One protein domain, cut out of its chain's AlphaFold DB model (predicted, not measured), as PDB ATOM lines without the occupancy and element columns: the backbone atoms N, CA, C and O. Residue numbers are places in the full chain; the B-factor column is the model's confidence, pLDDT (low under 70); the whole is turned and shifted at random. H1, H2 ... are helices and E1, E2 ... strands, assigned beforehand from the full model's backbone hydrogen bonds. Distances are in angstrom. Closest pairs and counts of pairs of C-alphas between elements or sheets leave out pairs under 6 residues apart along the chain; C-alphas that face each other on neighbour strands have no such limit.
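This is residues 10 to 85 of the 95 residues of an uncharacterized protein of Raoultella ornithinolytica (UniProt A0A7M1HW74). A strongly twisted sheet of five short strands is covered on one face by the helix H1, which runs along the strands, while a long loop, residues 57 to 76, leads from one edge of the sheet at E4 to the other at E5. The short end piece H2 lies off the sheet, near the beginning of H1. The printed part has 76 residues, with two named helices and five named strands in the order H1 E1 E2 E3 E4 E5 H2; the sheet's order is E4 E3 E2 E1 E5, all antiparallel. The class is mixed, helices and strands, though under half of the residues are in named elements. The whole is compact and rounded, with a radius of gyration of the C-alphas of 11.7 A and spans of 35 by 26 by 25 A.

In the sheet, E4, residues 53 to 56, and E5, residues 77 to 80, are the edge strands; E3, residues 43 to 48, E2, residues 34 to 37, and E1, residues 24 to 28, are inner strands. E1 to E4 form a meander, each strand the antiparallel neighbour of the one before, in three hairpins. N 55 and O 46 of E4 and E3 are 2.9 A apart, N 44 and O 36 of E3 and E2 2.8 A, N 27 and O 35 of E1 and E2 2.8 A, and N 26 and O 78 of E1 and E5 2.8 A, each within hydrogen-bond range. From edge to edge the strands' lines turn by 88 degrees. H1, residues 10 to 19, is on the sheet at a height over the sheet of 9.0 A, making two layers, a helix on one face of a sheet. It lies over E3, and only just not over E2, on which 2 of its C-alphas fall; on the local plane its line and that of E3 stand at 24 degrees, along the strands. The closest C-alphas of H1 and E4 are those of Met 12 and Trp 54, 6.6 A apart. H2, residues 82 to 85, is not on the sheet; it is close to H1 but not clearly touching, the closest C-alphas being those of Thr 10 and Glu 85, 6.7 A apart. Every O i to N i+4 pair of H1 is within hydrogen-bond range; H2 is too short for such a pair.

H1 begins with C-alpha 10 at (140.493, 119.024, 204.793) and is 14.3 A long. E3 measures 13.6 A, E1 13.1 A, E4 10.2 A, E2 9.6 A, E5 9.4 A and H2 5.7 A. H2 ends with C-alpha 85 at (135.812, 115.222, 207.681).

The C-alphas farthest apart, those of Asn 50 and Pro 67, are 36.1 A apart. The printed part has no cut. The link from E4 to E5 is long, with 20 residues; the other links are tight. The pLDDT is under 70 at residues 65 to 70 and 83 to 85.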
ATOM      1  N   THR A  10     141.863 118.864 205.317       88.06
ATOM      2  CA  THR A  10     140.493 119.024 204.793       88.06
ATOM      3  C   THR A  10     140.459 120.032 203.652       88.06
ATOM      4  O   THR A  10     139.932 119.758 202.577       88.06
ATOM      5  N   ASN A  11     141.070 121.197 203.860       90.38
ATOM      6  CA  ASN A  11     141.167 122.247 202.858       90.38
ATOM      7  C   ASN A  11     141.975 121.780 201.643       90.38
ATOM      8  O   ASN A  11     141.596 122.077 200.510       90.38
ATOM      9  N   MET A  12     143.051 121.015 201.861       93.62
ATOM     10  CA  MET A  12     143.811 120.413 200.764       93.62
ATOM     11  C   MET A  12     142.975 119.383 199.990       93.62
ATOM     12  O   MET A  12     142.924 119.443 198.763       93.62
ATOM     13  N   TYR A  13     142.281 118.482 200.689       91.88
ATOM     14  CA  TYR A  13     141.403 117.483 200.078       91.88
ATOM     15  C   TYR A  13     140.311 118.145 199.233       91.88
ATOM     16  O   TYR A  13     140.199 117.854 198.045       91.88
ATOM     17  N   ARG A  14     139.577 119.113 199.796       90.81
ATOM     18  CA  ARG A  14     138.534 119.865 199.082       90.81
ATOM     19  C   ARG A  14     139.077 120.593 197.854       90.81
ATOM     20  O   ARG A  14     138.411 120.622 196.824       90.81
ATOM     21  N   ALA A  15     140.286 121.145 197.928       93.12
ATOM     22  CA  ALA A  15     140.914 121.777 196.772       93.12
ATOM     23  C   ALA A  15     141.235 120.761 195.661       93.12
ATOM     24  O   ALA A  15     140.970 121.036 194.495       93.12
ATOM     25  N   LEU A  16     141.744 119.574 196.005       92.81
ATOM     26  CA  LEU A  16     141.976 118.498 195.035       92.81
ATOM     27  C   LEU A  16     140.660 117.979 194.432       92.81
ATOM     28  O   LEU A  16     140.582 117.792 193.219       92.81
ATOM     29  N   LYS A  17     139.606 117.820 195.245       90.69
ATOM     30  CA  LYS A  17     138.249 117.495 194.772       90.69
ATOM     31  C   LYS A  17     137.739 118.538 193.775       90.69
ATOM     32  O   LYS A  17     137.230 118.171 192.723       90.69
ATOM     33  N   ALA A  18     137.933 119.825 194.069       92.06
ATOM     34  CA  ALA A  18     137.525 120.924 193.193       92.06
ATOM     35  C   ALA A  18     138.295 120.972 191.862       92.06
ATOM     36  O   ALA A  18     137.758 121.470 190.877       92.06
ATOM     37  N   LEU A  19     139.526 120.446 191.811       91.44
ATOM     38  CA  LEU A  19     140.266 120.276 190.556       91.44
ATOM     39  C   LEU A  19     139.696 119.146 189.686       91.44
ATOM     40  O   LEU A  19     139.905 119.169 188.478       91.44
ATOM     41  N   GLY A  20     138.971 118.192 190.279       90.44
ATOM     42  CA  GLY A  20     138.380 117.038 189.592       90.44
ATOM     43  C   GLY A  20     138.898 115.683 190.075       90.44
ATOM     44  O   GLY A  20     138.471 114.648 189.564       90.44
ATOM     45  N   HIS A  21     139.791 115.642 191.072       89.44
ATOM     46  CA  HIS A  21     140.228 114.368 191.649       89.44
ATOM     47  C   HIS A  21     139.058 113.692 192.361       89.44
ATOM     48  O   HIS A  21     138.429 114.277 193.240       89.44
ATOM     49  N   ASN A  22     138.761 112.443 192.007       84.69
ATOM     50  CA  ASN A  22     137.584 111.760 192.546       84.69
ATOM     51  C   ASN A  22     137.879 110.862 193.745       84.69
ATOM     52  O   ASN A  22     137.093 110.871 194.692       84.69
ATOM     53  N   ARG A  23     139.016 110.162 193.736       87.06
ATOM     54  CA  ARG A  23     139.463 109.276 194.817       87.06
ATOM     55  C   ARG A  23     140.893 109.617 195.197       87.06
ATOM     56  O   ARG A  23     141.760 109.719 194.328       87.06
ATOM     57  N   ILE A  24     141.115 109.838 196.484       90.00
ATOM     58  CA  ILE A  24     142.390 110.293 197.036       90.00
ATOM     59  C   ILE A  24     142.659 109.457 198.277       90.00
ATOM     60  O   ILE A  24     141.773 109.295 199.108       90.00
ATOM     61  N   TRP A  25     143.886 108.975 198.428       91.94
ATOM     62  CA  TRP A  25     144.322 108.241 199.608       91.94
ATOM     63  C   TRP A  25     145.338 109.055 200.384       91.94
ATOM     64  O   TRP A  25     146.227 109.679 199.804       91.94
ATOM     65  N   LEU A  26     145.243 109.011 201.705       93.25
ATOM     66  CA  LEU A  26     146.341 109.364 202.583       93.25
ATOM     67  C   LEU A  26     147.317 108.188 202.625       93.25
ATOM     68  O   LEU A  26     146.950 107.090 203.025       93.25
ATOM     69  N   GLN A  27     148.565 108.433 202.243       92.62
ATOM     70  CA  GLN A  27     149.669 107.498 202.397       92.62
ATOM     71  C   GLN A  27     150.587 107.970 203.524       92.62
ATOM     72  O   GLN A  27     151.148 109.069 203.447       92.62
ATOM     73  N   VAL A  28     150.790 107.131 204.539       91.88
ATOM     74  CA  VAL A  28     151.789 107.341 205.597       91.88
ATOM     75  C   VAL A  28     152.914 106.328 205.422       91.88
ATOM     76  O   VAL A  28     152.755 105.144 205.705       91.88
ATOM     77  N   ILE A  29     154.073 106.791 204.953       89.38
ATOM     78  CA  ILE A  29     155.232 105.912 204.753       89.38
ATOM     79  C   ILE A  29     156.019 105.729 206.057       89.38
ATOM     80  O   ILE A  29     155.899 106.524 206.988       89.38
ATOM     81  N   ARG A  30     156.897 104.717 206.113       85.69
ATOM     82  CA  ARG A  30     157.681 104.365 207.320       85.69
ATOM     83  C   ARG A  30     158.469 105.529 207.940       85.69
ATOM     84  O   ARG A  30     158.709 105.514 209.140       85.69
ATOM     85  N   SER A  31     158.861 106.540 207.158       87.56
ATOM     86  CA  SER A  31     159.549 107.741 207.666       87.56
ATOM     87  C   SER A  31     158.637 108.718 208.430       87.56
ATOM     88  O   SER A  31     159.115 109.745 208.923       87.56
ATOM     89  N   GLY A  32     157.329 108.451 208.482       85.44
ATOM     90  CA  GLY A  32     156.309 109.359 209.004       85.44
ATOM     91  C   GLY A  32     155.932 110.486 208.038       85.44
ATOM     92  O   GLY A  32     155.136 111.354 208.402       85.44
ATOM     93  N   ASP A  33     156.485 110.507 206.820       90.38
ATOM     94  CA  ASP A  33     156.025 111.431 205.784       90.38
ATOM     95  C   ASP A  33     154.617 111.045 205.314       90.38
ATOM     96  O   ASP A  33     154.286 109.865 205.178       90.38
ATOM     97  N   ARG A  34     153.798 112.069 205.064       93.88
ATOM     98  CA  ARG A  34     152.391 111.920 204.692       93.88
ATOM     99  C   ARG A  34     152.145 112.524 203.321       93.88
ATOM    100  O   ARG A  34     152.576 113.654 203.058       93.88
ATOM    101  N   PHE A  35     151.436 111.785 202.479       94.56
ATOM    102  CA  PHE A  35     151.114 112.176 201.112       94.56
ATOM    103  C   PHE A  35     149.636 111.962 200.822       94.56
ATOM    104  O   PHE A  35     149.041 111.028 201.341       94.56
ATOM    105  N   MET A  36     149.067 112.803 199.966       93.81
ATOM    106  CA  MET A  36     147.810 112.498 199.289       93.81
ATOM    107  C   MET A  36     148.145 111.930 197.921       93.81
ATOM    108  O   MET A  36     148.908 112.557 197.181       93.81
ATOM    109  N   VAL A  37     147.610 110.758 197.601       92.50
ATOM    110  CA  VAL A  37     147.949 110.016 196.387       92.50
ATOM    111  C   VAL A  37     146.710 109.593 195.608       92.50
ATOM    112  O   VAL A  37     145.640 109.408 196.186       92.50
ATOM    113  N   THR A  38     146.862 109.450 194.294       89.56
ATOM    114  CA  THR A  38     145.880 108.781 193.427       89.56
ATOM    115  C   THR A  38     146.102 107.268 193.440       89.56
ATOM    116  O   THR A  38     147.110 106.790 193.961       89.56
ATOM    117  N   TYR A  39     145.200 106.515 192.805       82.69
ATOM    118  CA  TYR A  39     145.334 105.065 192.646       82.69
ATOM    119  C   TYR A  39     146.568 104.627 191.825       82.69
ATOM    120  O   TYR A  39     147.082 103.543 192.043       82.69
ATOM    121  N   GLU A  40     147.120 105.456 190.933       81.50
ATOM    122  CA  GLU A  40     148.399 105.143 190.257       81.50
ATOM    123  C   GLU A  40     149.621 105.401 191.159       81.50
ATOM    124  O   GLU A  40     150.764 105.404 190.702       81.50
ATOM    125  N   GLY A  41     149.402 105.738 192.434       84.56
ATOM    126  CA  GLY A  41     150.460 106.156 193.350       84.56
ATOM    127  C   GLY A  41     151.009 107.557 193.052       84.56
ATOM    128  O   GLY A  41     152.035 107.954 193.619       84.56
ATOM    129  N   ARG A  42     150.348 108.347 192.190       89.38
ATOM    130  CA  ARG A  42     150.762 109.727 191.904       89.38
ATOM    131  C   ARG A  42     150.537 110.586 193.139       89.38
ATOM    132  O   ARG A  42     149.428 110.666 193.655       89.38
ATOM    133  N   ARG A  43     151.581 111.275 193.597       93.25
ATOM    134  CA  ARG A  43     151.514 112.146 194.778       93.25
ATOM    135  C   ARG A  43     151.007 113.535 194.396       93.25
ATOM    136  O   ARG A  43     151.679 114.250 193.661       93.25
ATOM    137  N   LEU A  44     149.862 113.919 194.947       95.00
ATOM    138  CA  LEU A  44     149.192 115.200 194.706       95.00
ATOM    139  C   LEU A  44     149.586 116.260 195.733       95.00
ATOM    140  O   LEU A  44     149.774 117.427 195.403       95.00
ATOM    141  N   ALA A  45     149.734 115.853 196.992       96.12
ATOM    142  CA  ALA A  45     150.105 116.749 198.075       96.12
ATOM    143  C   ALA A  45     151.006 116.051 199.091       96.12
ATOM    144  O   ALA A  45     151.005 114.825 199.215       96.12
ATOM    145  N   ARG A  46     151.775 116.843 199.837       96.19
ATOM    146  CA  ARG A  46     152.620 116.389 200.947       96.19
ATOM    147  C   ARG A  46     152.359 117.243 202.178       96.19
ATOM    148  O   ARG A  46     152.207 118.460 202.067       96.19
ATOM    149  N   PHE A  47     152.401 116.620 203.350       95.00
ATOM    150  CA  PHE A  47     152.479 117.347 204.609       95.00
ATOM    151  C   PHE A  47     153.912 117.834 204.877       95.00
ATOM    152  O   PHE A  47     154.850 117.039 204.999       95.00
ATOM    153  N   ASP A  48     154.090 119.149 204.972       92.56
ATOM    154  CA  ASP A  48     155.336 119.777 205.398       92.56
ATOM    155  C   ASP A  48     155.387 119.808 206.928       92.56
ATOM    156  O   ASP A  48     154.693 120.600 207.567       92.56
ATOM    157  N   ARG A  49     156.211 118.933 207.515       88.81
ATOM    158  CA  ARG A  49     156.355 118.811 208.973       88.81
ATOM    159  C   ARG A  49     156.917 120.074 209.623       88.81
ATOM    160  O   ARG A  49     156.467 120.441 210.701       88.81
ATOM    161  N   ASN A  50     157.851 120.758 208.960       88.31
ATOM    162  CA  ASN A  50     158.507 121.945 209.517       88.31
ATOM    163  C   ASN A  50     157.535 123.118 209.628       88.31
ATOM    164  O   ASN A  50     157.620 123.924 210.550       88.31
ATOM    165  N   LEU A  51     156.613 123.213 208.672       88.31
ATOM    166  CA  LEU A  51     155.652 124.309 208.582       88.31
ATOM    167  C   LEU A  51     154.237 123.900 208.993       88.31
ATOM    168  O   LEU A  51     153.322 124.715 208.906       88.31
ATOM    169  N   ARG A  52     154.065 122.643 209.419       88.94
ATOM    170  CA  ARG A  52     152.800 122.024 209.834       88.94
ATOM    171  C   ARG A  52     151.645 122.318 208.868       88.94
ATOM    172  O   ARG A  52     150.541 122.634 209.295       88.94
ATOM    173  N   THR A  53     151.898 122.220 207.564       92.56
ATOM    174  CA  THR A  53     150.929 122.578 206.513       92.56
ATOM    175  C   THR A  53     150.984 121.605 205.345       92.56
ATOM    176  O   THR A  53     152.048 121.094 204.995       92.56
ATOM    177  N   TRP A  54     149.851 121.390 204.684       94.38
ATOM    178  CA  TRP A  54     149.805 120.680 203.411       94.38
ATOM    179  C   TRP A  54     150.252 121.568 202.254       94.38
ATOM    180  O   TRP A  54     150.022 122.780 202.249       94.38
ATOM    181  N   ARG A  55     150.913 120.954 201.271       95.50
ATOM    182  CA  ARG A  55     151.407 121.610 200.057       95.50
ATOM    183  C   ARG A  55     151.110 120.757 198.836       95.50
ATOM    184  O   ARG A  55     151.360 119.553 198.871       95.50
ATOM    185  N   PHE A  56     150.645 121.393 197.764       96.25
ATOM    186  CA  PHE A  56     150.560 120.752 196.456       96.25
ATOM    187  C   PHE A  56     151.947 120.322 195.985       96.25
ATOM    188  O   PHE A  56     152.945 121.019 196.199       96.25
ATOM    189  N   LEU A  57     151.998 119.166 195.342       95.75
ATOM    190  CA  LEU A  57     153.162 118.697 194.612       95.75
ATOM    191  C   LEU A  57     153.014 119.036 193.129       95.75
ATOM    192  O   LEU A  57     151.966 119.475 192.658       95.75
ATOM    193  N   LYS A  58     154.111 118.867 192.390       91.56
ATOM    194  CA  LYS A  58     154.127 119.091 190.947       91.56
ATOM    195  C   LYS A  58     153.075 118.198 190.275       91.56
ATOM    196  O   LYS A  58     152.995 117.019 190.608       91.56
ATOM    197  N   ASN A  59     152.352 118.757 189.305       89.88
ATOM    198  CA  ASN A  59     151.318 118.075 188.520       89.88
ATOM    199  C   ASN A  59     150.078 117.650 189.330       89.88
ATOM    200  O   ASN A  59     149.368 116.732 188.928       89.88
ATOM    201  N   ALA A  60     149.805 118.297 190.470       92.44
ATOM    202  CA  ALA A  60     148.563 118.078 191.215       92.44
ATOM    203  C   ALA A  60     147.308 118.517 190.434       92.44
ATOM    204  O   ALA A  60     146.201 118.126 190.784       92.44
ATOM    205  N   ASP A  61     147.479 119.321 189.390       91.19
ATOM    206  CA  ASP A  61     146.459 119.769 188.442       91.19
ATOM    207  C   ASP A  61     146.133 118.739 187.349       91.19
ATOM    208  O   ASP A  61     145.097 118.855 186.700       91.19
ATOM    209  N   LEU A  62     146.979 117.721 187.154       88.50
ATOM    210  CA  LEU A  62     146.723 116.663 186.179       88.50
ATOM    211  C   LEU A  62     145.714 115.669 186.757       88.50
ATOM    212  O   LEU A  62     146.078 114.764 187.514       88.50
ATOM    213  N   VAL A  63     144.451 115.893 186.410       84.81
ATOM    214  CA  VAL A  63     143.323 115.006 186.688       84.81
ATOM    215  C   VAL A  63     143.139 114.089 185.493       84.81
ATOM    216  O   VAL A  63     142.999 114.570 184.371       84.81
ATOM    217  N   ASP A  64     143.119 112.786 185.731       74.31
ATOM    218  CA  ASP A  64     142.769 111.827 184.694       74.31
ATOM    219  C   ASP A  64     141.391 111.191 184.978       74.31
ATOM    220  O   ASP A  64     140.879 111.230 186.102       74.31
ATOM    221  N   ASP A  65     140.776 110.624 183.939       68.56
ATOM    222  CA  ASP A  65     139.493 109.923 184.019       68.56
ATOM    223  C   ASP A  65     139.726 108.462 184.427       68.56
ATOM    224  O   ASP A  65     140.439 107.724 183.743       68.56
ATOM    225  N   TRP A  66     139.149 108.021 185.548       67.81
ATOM    226  CA  TRP A  66     139.597 106.789 186.210       67.81
ATOM    227  C   TRP A  66     138.545 105.677 186.291       67.81
ATOM    228  O   TRP A  66     137.392 105.948 186.644       67.81
ATOM    229  N   PRO A  67     138.934 104.405 186.054       61.81
ATOM    230  CA  PRO A  67     138.058 103.267 186.289       61.81
ATOM    231  C   PRO A  67     137.797 103.091 187.792       61.81
ATOM    232  O   PRO A  67     138.699 103.131 188.629       61.81
ATOM    233  N   VAL A  68     136.527 102.901 188.143       58.44
ATOM    234  CA  VAL A  68     136.082 102.679 189.523       58.44
ATOM    235  C   VAL A  68     136.662 101.357 190.046       58.44
ATOM    236  O   VAL A  68     136.524 100.331 189.385       58.44
ATOM    237  N   GLY A  69     137.262 101.366 191.243       59.59
ATOM    238  CA  GLY A  69     137.552 100.137 192.002       59.59
ATOM    239  C   GLY A  69     139.017  99.809 192.300       59.59
ATOM    240  O   GLY A  69     139.261  98.856 193.032       59.59
ATOM    241  N   SER A  70     139.993 100.580 191.818       66.50
ATOM    242  CA  SER A  70     141.415 100.316 192.109       66.50
ATOM    243  C   SER A  70     141.925 101.158 193.286       66.50
ATOM    244  O   SER A  70     141.683 102.364 193.331       66.50
ATOM    245  N   GLU A  71     142.580 100.517 194.254       74.56
ATOM    246  CA  GLU A  71     143.365 101.151 195.326       74.56
ATOM    247  C   GLU A  71     144.817 101.326 194.848       74.56
ATOM    248  O   GLU A  71     145.278 100.501 194.050       74.56
ATOM    249  N   PRO A  72     145.552 102.366 195.284       81.06
ATOM    250  CA  PRO A  72     146.977 102.435 195.012       81.06
ATOM    251  C   PRO A  72     147.756 101.274 195.619       81.06
ATOM    252  O   PRO A  72     147.418 100.747 196.671       81.06
ATOM    253  N   GLU A  73     148.852 100.901 194.966       79.56
ATOM    254  CA  GLU A  73     149.798  99.959 195.553       79.56
ATOM    255  C   GLU A  73     150.596 100.627 196.684       79.56
ATOM    256  O   GLU A  73     151.102 101.749 196.550       79.56
ATOM    257  N   GLY A  74     150.761  99.908 197.795       76.00
ATOM    258  CA  GLY A  74     151.674 100.273 198.875       76.00
ATOM    259  C   GLY A  74     151.078 100.150 200.275       76.00
ATOM    260  O   GLY A  74     149.882  99.966 200.463       76.00
ATOM    261  N   ASP A  75     151.949 100.271 201.275       81.44
ATOM    262  CA  ASP A  75     151.559 100.233 202.685       81.44
ATOM    263  C   ASP A  75     151.050 101.600 203.174       81.44
ATOM    264  O   ASP A  75     151.439 102.658 202.664       81.44
ATOM    265  N   GLY A  76     150.252 101.578 204.248       83.88
ATOM    266  CA  GLY A  76     149.859 102.782 204.989       83.88
ATOM    267  C   GLY A  76     148.876 103.675 204.239       83.88
ATOM    268  O   GLY A  76     148.925 104.895 204.407       83.88
ATOM    269  N   LEU A  77     148.038 103.075 203.392       89.31
ATOM    270  CA  LEU A  77     147.001 103.753 202.630       89.31
ATOM    271  C   LEU A  77     145.687 103.811 203.411       89.31
ATOM    272  O   LEU A  77     145.296 102.880 204.111       89.31
ATOM    273  N   THR A  78     145.008 104.943 203.306       90.19
ATOM    274  CA  THR A  78     143.657 105.153 203.830       90.19
ATOM    275  C   THR A  78     142.920 106.031 202.835       90.19
ATOM    276  O   THR A  78     143.373 107.141 202.557       90.19
ATOM    277  N   GLU A  79     141.835 105.529 202.244       89.31
ATOM    278  CA  GLU A  79     141.015 106.337 201.336       89.31
ATOM    279  C   GLU A  79     140.409 107.512 202.110       89.31
ATOM    280  O   GLU A  79     139.950 107.337 203.234       89.31
ATOM    281  N   LEU A  80     140.460 108.708 201.527       88.38
ATOM    282  CA  LEU A  80     139.859 109.910 202.086       88.38
ATOM    283  C   LEU A  80     138.473 110.109 201.475       88.38
ATOM    284  O   LEU A  80     138.332 110.360 200.272       88.38
ATOM    285  N   THR A  81     137.459 110.057 202.322       83.25
ATOM    286  CA  THR A  81     136.062 110.318 201.988       83.25
ATOM    287  C   THR A  81     135.598 111.643 202.596       83.25
ATOM    288  O   THR A  81     136.208 112.174 203.523       83.25
ATOM    289  N   GLU A  82     134.509 112.207 202.070       71.38
ATOM    290  CA  GLU A  82     133.897 113.409 202.660       71.38
ATOM    291  C   GLU A  82     133.362 113.144 204.080       71.38
ATOM    292  O   GLU A  82     133.319 114.054 204.902       71.38
ATOM    293  N   GLU A  83     133.022 111.895 204.412       64.56
ATOM    294  CA  GLU A  83     132.610 111.498 205.765       64.56
ATOM    295  C   GLU A  83     133.789 111.458 206.750       64.56
ATOM    296  O   GLU A  83     133.601 111.658 207.953       64.56
ATOM    297  N   ASP A  84     135.022 111.317 206.250       58.69
ATOM    298  CA  ASP A  84     136.229 111.380 207.074       58.69
ATOM    299  C   ASP A  84     136.511 112.791 207.602       58.69
ATOM    300  O   ASP A  84     137.431 112.944 208.406       58.69
ATOM    301  N   GLU A  85     135.723 113.818 207.221       53.47
ATOM    302  CA  GLU A  85     135.812 115.222 207.681       53.47
ATOM    303  C   GLU A  85     135.905 115.391 209.212       53.47
ATOM    304  O   GLU A  85     136.371 116.428 209.688       53.47
TER     305      GLU A  85